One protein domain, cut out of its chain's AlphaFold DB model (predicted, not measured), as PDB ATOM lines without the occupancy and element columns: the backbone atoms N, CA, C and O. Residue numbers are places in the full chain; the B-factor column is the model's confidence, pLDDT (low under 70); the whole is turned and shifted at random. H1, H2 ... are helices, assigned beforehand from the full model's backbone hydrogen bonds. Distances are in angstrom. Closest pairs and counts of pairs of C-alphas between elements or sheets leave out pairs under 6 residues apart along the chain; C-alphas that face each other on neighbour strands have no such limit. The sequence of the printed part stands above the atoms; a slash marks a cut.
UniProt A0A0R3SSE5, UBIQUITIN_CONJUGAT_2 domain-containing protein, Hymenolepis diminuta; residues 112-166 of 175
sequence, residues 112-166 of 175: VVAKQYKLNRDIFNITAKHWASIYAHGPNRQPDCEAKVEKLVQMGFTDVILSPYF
ATOM      1  N   VAL A 112     -30.331  14.864  36.299       72.62
ATOM      2  CA  VAL A 112     -30.481  15.845  35.213       72.62
ATOM      3  C   VAL A 112     -31.388  16.986  35.661       72.62
ATOM      4  O   VAL A 112     -30.992  18.151  35.555       72.62
ATOM      5  N   VAL A 113     -32.552  16.661  36.228       71.19
ATOM      6  CA  VAL A 113     -33.501  17.657  36.752       71.19
ATOM      7  C   VAL A 113     -32.873  18.438  37.903       71.19
ATOM      8  O   VAL A 113     -32.928  19.666  37.922       71.19
ATOM      9  N   ALA A 114     -32.184  17.761  38.824       73.75
ATOM     10  CA  ALA A 114     -31.515  18.429  39.937       73.75
ATOM     11  C   ALA A 114     -30.373  19.343  39.483       73.75
ATOM     12  O   ALA A 114     -30.209  20.453  39.999       73.75
ATOM     13  N   LYS A 115     -29.609  18.928  38.467       76.12
ATOM     14  CA  LYS A 115     -28.597  19.786  37.847       76.12
ATOM     15  C   LYS A 115     -29.238  21.013  37.200       76.12
ATOM     16  O   LYS A 115     -28.719  22.113  37.367       76.12
ATOM     17  N   GLN A 116     -30.363  20.857  36.501       76.06
ATOM     18  CA  GLN A 116     -31.106  21.980  35.928       76.06
ATOM     19  C   GLN A 116     -31.645  22.915  37.019       76.06
ATOM     20  O   GLN A 116     -31.489  24.124  36.900       76.06
ATOM     21  N   TYR A 117     -32.194  22.374  38.107       76.25
ATOM     22  CA  TYR A 117     -32.693  23.139  39.249       76.25
ATOM     23  C   TYR A 117     -31.602  23.990  39.918       76.25
ATOM     24  O   TYR A 117     -31.847  25.150  40.268       76.25
ATOM     25  N   LYS A 118     -30.394  23.427  40.079       79.62
ATOM     26  CA  LYS A 118     -29.237  24.118  40.671       79.62
ATOM     27  C   LYS A 118     -28.606  25.139  39.726       79.62
ATOM     28  O   LYS A 118     -28.248  26.223  40.166       79.62
ATOM     29  N   LEU A 119     -28.428  24.784  38.451       80.25
ATOM     30  CA  LEU A 119     -27.649  25.591  37.505       80.25
ATOM     31  C   LEU A 119     -28.495  26.588  36.708       80.25
ATOM     32  O   LEU A 119     -27.982  27.629  36.318       80.25
ATOM     33  N   ASN A 120     -29.764  26.272  36.437       81.50
ATOM     34  CA  ASN A 120     -30.627  27.015  35.518       81.50
ATOM     35  C   ASN A 120     -32.072  27.076  36.043       81.50
ATOM     36  O   ASN A 120     -32.987  26.482  35.460       81.50
ATOM     37  N   ARG A 121     -32.283  27.809  37.146       82.81
ATOM     38  CA  ARG A 121     -33.582  27.880  37.835       82.81
ATOM     39  C   ARG A 121     -34.722  28.380  36.942       82.81
ATOM     40  O   ARG A 121     -35.821  27.841  37.016       82.81
ATOM     41  N   ASP A 122     -34.467  29.352  36.070       83.75
ATOM     42  CA  ASP A 122     -35.492  29.882  35.162       83.75
ATOM     43  C   ASP A 122     -35.963  28.829  34.156       83.75
ATOM     44  O   ASP A 122     -37.163  28.642  33.952       83.75
ATOM     45  N   ILE A 123     -35.018  28.081  33.576       80.38
ATOM     46  CA  ILE A 123     -35.330  27.003  32.632       80.38
ATOM     47  C   ILE A 123     -36.083  25.885  33.355       80.38
ATOM     48  O   ILE A 123     -37.063  25.374  32.815       80.38
ATOM     49  N   PHE A 124     -35.673  25.537  34.580       81.50
ATOM     50  CA  PHE A 124     -36.413  24.596  35.419       81.50
ATOM     51  C   PHE A 124     -37.857  25.064  35.634       81.50
ATOM     52  O   PHE A 124     -38.776  24.309  35.348       81.50
ATOM     53  N   ASN A 125     -38.077  26.316  36.045       85.19
ATOM     54  CA  ASN A 125     -39.415  26.850  36.313       85.19
ATOM     55  C   ASN A 125     -40.316  26.833  35.069       85.19
ATOM     56  O   ASN A 125     -41.486  26.465  35.164       85.19
ATOM     57  N   ILE A 126     -39.787  27.220  33.905       83.50
ATOM     58  CA  ILE A 126     -40.521  27.184  32.628       83.50
ATOM     59  C   ILE A 126     -40.890  25.739  32.272       83.50
ATOM     60  O   ILE A 126     -42.040  25.454  31.937       83.50
ATOM     61  N   THR A 127     -39.924  24.827  32.386       79.06
ATOM     62  CA  THR A 127     -40.109  23.406  32.074       79.06
ATOM     63  C   THR A 127     -41.138  22.789  33.023       79.06
ATOM     64  O   THR A 127     -42.134  22.239  32.568       79.06
ATOM     65  N   ALA A 128     -40.981  22.972  34.335       81.69
ATOM     66  CA  ALA A 128     -41.898  22.477  35.359       81.69
ATOM     67  C   ALA A 128     -43.337  22.983  35.157       81.69
ATOM     68  O   ALA A 128     -44.266  22.181  35.210       81.69
ATOM     69  N   LYS A 129     -43.535  24.270  34.830       85.31
ATOM     70  CA  LYS A 129     -44.862  24.825  34.493       85.31
ATOM     71  C   LYS A 129     -45.485  24.147  33.273       85.31
ATOM     72  O   LYS A 129     -46.667  23.808  33.299       85.31
ATOM     73  N   HIS A 130     -44.696  23.935  32.218       83.12
ATOM     74  CA  HIS A 130     -45.161  23.255  31.012       83.12
ATOM     75  C   HIS A 130     -45.644  21.835  31.334       83.12
ATOM     76  O   HIS A 130     -46.785  21.502  31.029       83.12
ATOM     77  N   TRP A 131     -44.833  21.027  32.019       79.31
ATOM     78  CA  TRP A 131     -45.201  19.645  32.355       79.31
ATOM     79  C   TRP A 131     -46.353  19.559  33.344       79.31
ATOM     80  O   TRP A 131     -47.238  18.722  33.172       79.31
ATOM     81  N   ALA A 132     -46.408  20.471  34.314       83.31
ATOM     82  CA  ALA A 132     -47.561  20.611  35.192       83.31
ATOM     83  C   ALA A 132     -48.849  20.865  34.391       83.31
ATOM     84  O   ALA A 132     -49.895  20.312  34.718       83.31
ATOM     85  N   SER A 133     -48.779  21.648  33.309       84.56
ATOM     86  CA  SER A 133     -49.920  21.869  32.419       84.56
ATOM     87  C   SER A 133     -50.346  20.613  31.659       84.56
ATOM     88  O   SER A 133     -51.539  20.327  31.584       84.56
ATOM     89  N   ILE A 134     -49.386  19.839  31.144       80.75
ATOM     90  CA  ILE A 134     -49.677  18.643  30.342       80.75
ATOM     91  C   ILE A 134     -50.195  17.477  31.201       80.75
ATOM     92  O   ILE A 134     -51.171  16.838  30.819       80.75
ATOM     93  N   TYR A 135     -49.576  17.209  32.355       78.44
ATOM     94  CA  TYR A 135     -49.830  15.985  33.140       78.44
ATOM     95  C   TYR A 135     -50.676  16.206  34.386       78.44
ATOM     96  O   TYR A 135     -51.287  15.270  34.888       78.44
ATOM     97  N   ALA A 136     -50.710  17.433  34.894       81.06
ATOM     98  CA  ALA A 136     -51.383  17.769  36.141       81.06
ATOM     99  C   ALA A 136     -52.406  18.895  35.941       81.06
ATOM    100  O   ALA A 136     -52.734  19.617  36.877       81.06
ATOM    101  N   HIS A 137     -52.901  19.092  34.714       83.88
ATOM    102  CA  HIS A 137     -53.922  20.095  34.385       83.88
ATOM    103  C   HIS A 137     -53.597  21.522  34.867       83.88
ATOM    104  O   HIS A 137     -54.496  22.324  35.126       83.88
ATOM    105  N   GLY A 138     -52.311  21.846  35.007       83.19
ATOM    106  CA  GLY A 138     -51.855  23.166  35.416       83.19
ATOM    107  C   GLY A 138     -52.248  24.251  34.399       83.19
ATOM    108  O   GLY A 138     -52.274  24.001  33.188       83.19
ATOM    109  N   PRO A 139     -52.508  25.488  34.851       83.50
ATOM    110  CA  PRO A 139     -53.010  26.555  33.982       83.50
ATOM    111  C   PRO A 139     -51.946  27.134  33.032       83.50
ATOM    112  O   PRO A 139     -52.278  27.826  32.074       83.50
ATOM    113  N   ASN A 140     -50.661  26.875  33.289       80.19
ATOM    114  CA  ASN A 140     -49.541  27.600  32.685       80.19
ATOM    115  C   ASN A 140     -48.847  26.818  31.559       80.19
ATOM    116  O   ASN A 140     -47.687  26.417  31.690       80.19
ATOM    117  N   ARG A 141     -49.532  26.639  30.425       77.81
ATOM    118  CA  ARG A 141     -48.942  26.019  29.228       77.81
ATOM    119  C   ARG A 141     -47.893  26.938  28.592       77.81
ATOM    120  O   ARG A 141     -48.145  28.122  28.397       77.81
ATOM    121  N   GLN A 142     -46.722  26.392  28.261       78.88
ATOM    122  CA  GLN A 142     -45.627  27.128  27.608       78.88
ATOM    123  C   GLN A 142     -45.563  26.789  26.105       78.88
ATOM    124  O   GLN A 142     -45.135  25.676  25.781       78.88
ATOM    125  N   PRO A 143     -45.944  27.708  25.193       79.12
ATOM    126  CA  PRO A 143     -45.976  27.447  23.747       79.12
ATOM    127  C   PRO A 143     -44.597  27.152  23.148       79.12
ATOM    128  O   PRO A 143     -44.460  26.292  22.283       79.12
ATOM    129  N   ASP A 144     -43.550  27.810  23.649       76.94
ATOM    130  CA  ASP A 144     -42.180  27.613  23.156       76.94
ATOM    131  C   ASP A 144     -41.634  26.218  23.484       76.94
ATOM    132  O   ASP A 144     -40.830  25.661  22.731       76.94
ATOM    133  N   CYS A 145     -42.043  25.650  24.621       72.94
ATOM    134  CA  CYS A 145     -41.719  24.272  24.981       72.94
ATOM    135  C   CYS A 145     -42.457  23.298  24.063       72.94
ATOM    136  O   CYS A 145     -41.843  22.372  23.543       72.94
ATOM    137  N   GLU A 146     -43.737  23.554  23.805       76.38
ATOM    138  CA  GLU A 146     -44.566  22.729  22.931       76.38
ATOM    139  C   GLU A 146     -44.036  22.691  21.499       76.38
ATOM    140  O   GLU A 146     -43.794  21.613  20.972       76.38
ATOM    141  N   ALA A 147     -43.717  23.847  20.913       75.12
ATOM    142  CA  ALA A 147     -43.155  23.919  19.566       75.12
ATOM    143  C   ALA A 147     -41.824  23.150  19.440       75.12
ATOM    144  O   ALA A 147     -41.518  22.566  18.397       75.12
ATOM    145  N   LYS A 148     -41.008  23.127  20.505       71.69
ATOM    146  CA  LYS A 148     -39.775  22.325  20.544       71.69
ATOM    147  C   LYS A 148     -40.077  20.830  20.609       71.69
ATOM    148  O   LYS A 148     -39.417  20.071  19.901       71.69
ATOM    149  N   VAL A 149     -41.050  20.420  21.423       72.25
ATOM    150  CA  VAL A 149     -41.498  19.022  21.514       72.25
ATOM    151  C   VAL A 149     -42.070  18.566  20.172       72.25
ATOM    152  O   VAL A 149     -41.592  17.580  19.623       72.25
ATOM    153  N   GLU A 150     -42.979  19.333  19.568       74.44
ATOM    154  CA  GLU A 150     -43.563  19.039  18.252       74.44
ATOM    155  C   GLU A 150     -42.499  18.882  17.165       74.44
ATOM    156  O   GLU A 150     -42.560  17.952  16.360       74.44
ATOM    157  N   LYS A 151     -41.483  19.751  17.152       75.25
ATOM    158  CA  LYS A 151     -40.372  19.640  16.204       75.25
ATOM    159  C   LYS A 151     -39.597  18.333  16.379       75.25
ATOM    160  O   LYS A 151     -39.211  17.720  15.387       75.25
ATOM    161  N   LEU A 152     -39.364  17.896  17.616       69.69
ATOM    162  CA  LEU A 152     -38.697  16.621  17.889       69.69
ATOM    163  C   LEU A 152     -39.575  15.434  17.468       69.69
ATOM    164  O   LEU A 152     -39.067  14.489  16.861       69.69
ATOM    165  N   VAL A 153     -40.888  15.520  17.682       73.19
ATOM    166  CA  VAL A 153     -41.851  14.518  17.203       73.19
ATOM    167  C   VAL A 153     -41.848  14.420  15.679       73.19
ATOM    168  O   VAL A 153     -41.754  13.323  15.130       73.19
ATOM    169  N   GLN A 154     -41.835  15.555  14.976       76.19
ATOM    170  CA  GLN A 154     -41.709  15.604  13.512       76.19
ATOM    171  C   GLN A 154     -40.392  15.002  13.003       76.19
ATOM    172  O   GLN A 154     -40.345  14.468  11.897       76.19
ATOM    173  N   MET A 155     -39.326  15.060  13.805       76.56
ATOM    174  CA  MET A 155     -38.037  14.431  13.501       76.56
ATOM    175  C   MET A 155     -38.022  12.913  13.765       76.56
ATOM    176  O   MET A 155     -36.997  12.273  13.541       76.56
ATOM    177  N   GLY A 156     -39.139  12.331  14.211       71.88
ATOM    178  CA  GLY A 156     -39.292  10.894  14.447       71.88
ATOM    179  C   GLY A 156     -38.981  10.446  15.875       71.88
ATOM    180  O   GLY A 156     -38.956   9.243  16.133       71.88
ATOM    181  N   PHE A 157     -38.762  11.373  16.814       69.69
ATOM    182  CA  PHE A 157     -38.669  11.031  18.234       69.69
ATOM    183  C   PHE A 157     -40.076  10.849  18.807       69.69
ATOM    184  O   PHE A 157     -40.893  11.757  18.760       69.69
ATOM    185  N   THR A 158     -40.388   9.683  19.361       62.03
ATOM    186  CA  THR A 158     -41.711   9.448  19.962       62.03
ATOM    187  C   THR A 158     -41.876  10.224  21.269       62.03
ATOM    188  O   THR A 158     -40.919  10.314  22.042       62.03
ATOM    189  N   ASP A 159     -43.098  10.663  21.583       58.00
ATOM    190  CA  ASP A 159     -43.439  11.343  22.847       58.00
ATOM    191  C   ASP A 159     -42.991  10.564  24.093       58.00
ATOM    192  O   ASP A 159     -42.557  11.153  25.076       58.00
ATOM    193  N   VAL A 160     -42.990   9.229  24.027       53.28
ATOM    194  CA  VAL A 160     -42.531   8.336  25.107       53.28
ATOM    195  C   VAL A 160     -41.023   8.439  25.367       53.28
ATOM    196  O   VAL A 160     -40.583   8.171  26.474       53.28
ATOM    197  N   ILE A 161     -40.222   8.835  24.374       51.81
ATOM    198  CA  ILE A 161     -38.767   9.026  24.518       51.81
ATOM    199  C   ILE A 161     -38.471  10.454  24.963       51.81
ATOM    200  O   ILE A 161     -37.567  10.667  25.761       51.81
ATOM    201  N   LEU A 162     -39.243  11.431  24.486       50.12
ATOM    202  CA  LEU A 162     -39.133  12.822  24.923       50.12
ATOM    203  C   LEU A 162     -39.637  13.001  26.355       50.12
ATOM    204  O   LEU A 162     -39.138  13.864  27.074       50.12
ATOM    205  N   SER A 163     -40.562  12.139  26.783       49.50
ATOM    206  CA  SER A 163     -41.118  12.171  28.122       49.50
ATOM    207  C   SER A 163     -40.020  12.038  29.198       49.50
ATOM    208  O   SER A 163     -39.838  12.981  29.955       49.50
ATOM    209  N   PRO A 164     -39.144  11.025  29.204       45.84
ATOM    210  CA  PRO A 164     -38.009  10.935  30.122       45.84
ATOM    211  C   PRO A 164     -37.048  12.130  30.149       45.84
ATOM    212  O   PRO A 164     -36.440  12.427  31.167       45.84
ATOM    213  N   TYR A 165     -36.859  12.837  29.037       43.09
ATOM    214  CA  TYR A 165     -35.905  13.952  29.009       43.09
ATOM    215  C   TYR A 165     -36.503  15.272  29.493       43.09
ATOM    216  O   TYR A 165     -35.766  16.239  29.688       43.09
ATOM    217  N   PHE A 166     -37.821  15.317  29.700       45.19
ATOM    218  CA  PHE A 166     -38.517  16.543  30.056       45.19
ATOM    219  C   PHE A 166     -39.593  16.384  31.169       45.19
ATOM    220  O   PHE A 166     -39.865  17.353  31.867       45.19
TER     221      PHE A 166
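What this domain is: This is residues 112 to 166 of the 175 residues of the protein "UBIQUITIN_CONJUGAT_2 domain-containing protein" of Hymenolepis diminuta (UniProt A0A0R3SSE5). Helices H2, H3 and H4 make a loose triangle, each near the other two through few contacts, with H4 folding back from the end of H3 toward H2. H1 folds against the beginning of H2 as a small hairpin at one corner, and the turn there, residues 118 to 123, sticks out. The printed part has 55 residues, with four named helices in the order H1, H2, H3, H4 and no named strand; its class is all helix. It is compact, with a radius of gyration of the C-alphas of 11.5 A, and spans 31 by 25 by 17 A.

Where its parts are: H1, residues 112 to 119, begins with C-alpha 112 at (-30.481, 15.845, 35.213) and is 10.4 A long. H2, residues 121 to 135, is the longest at 20.7 A. H3, residues 143 to 154, measures 16.2 A. H4, residues 159 to 166, measures 10.2 A and ends with C-alpha 166 at (-38.517, 16.543, 30.056).

How they stand to each other: H1 and H2 form a helical hairpin with a steep tilt of 38 degrees, opposite ways. H2 touches H1 with residues 123 to 124 alone; the closest C-alphas, of Tyr 117 and Phe 124, are 5.5 A apart. H2 and H3 are close but not clearly touching, their closest C-alphas, of His 130 and Cys 145, 7.0 A apart. Their tilt of 69 degrees, the same way, is steep, only just short of about perpendicular. H3 and H4 are close but not clearly touching, with the closest C-alphas, of Val 153 and Asp 159, 6.7 A apart. H2 and H4 are also close but not clearly touching, with Thr 127 and Phe 166 closest at 7.3 A between C-alphas. H1 is apart from H3. In H1, H2 and H3 every O i to N i+4 pair is within hydrogen-bond range; in H4 2 of 4 are.

The domain as a whole: The C-alphas farthest apart, of Lys 118 and Gln 154, are 31.1 A apart. The printed part has no cut and no long link. The pLDDT is under 70 at residue 152 and residues 157 to 166.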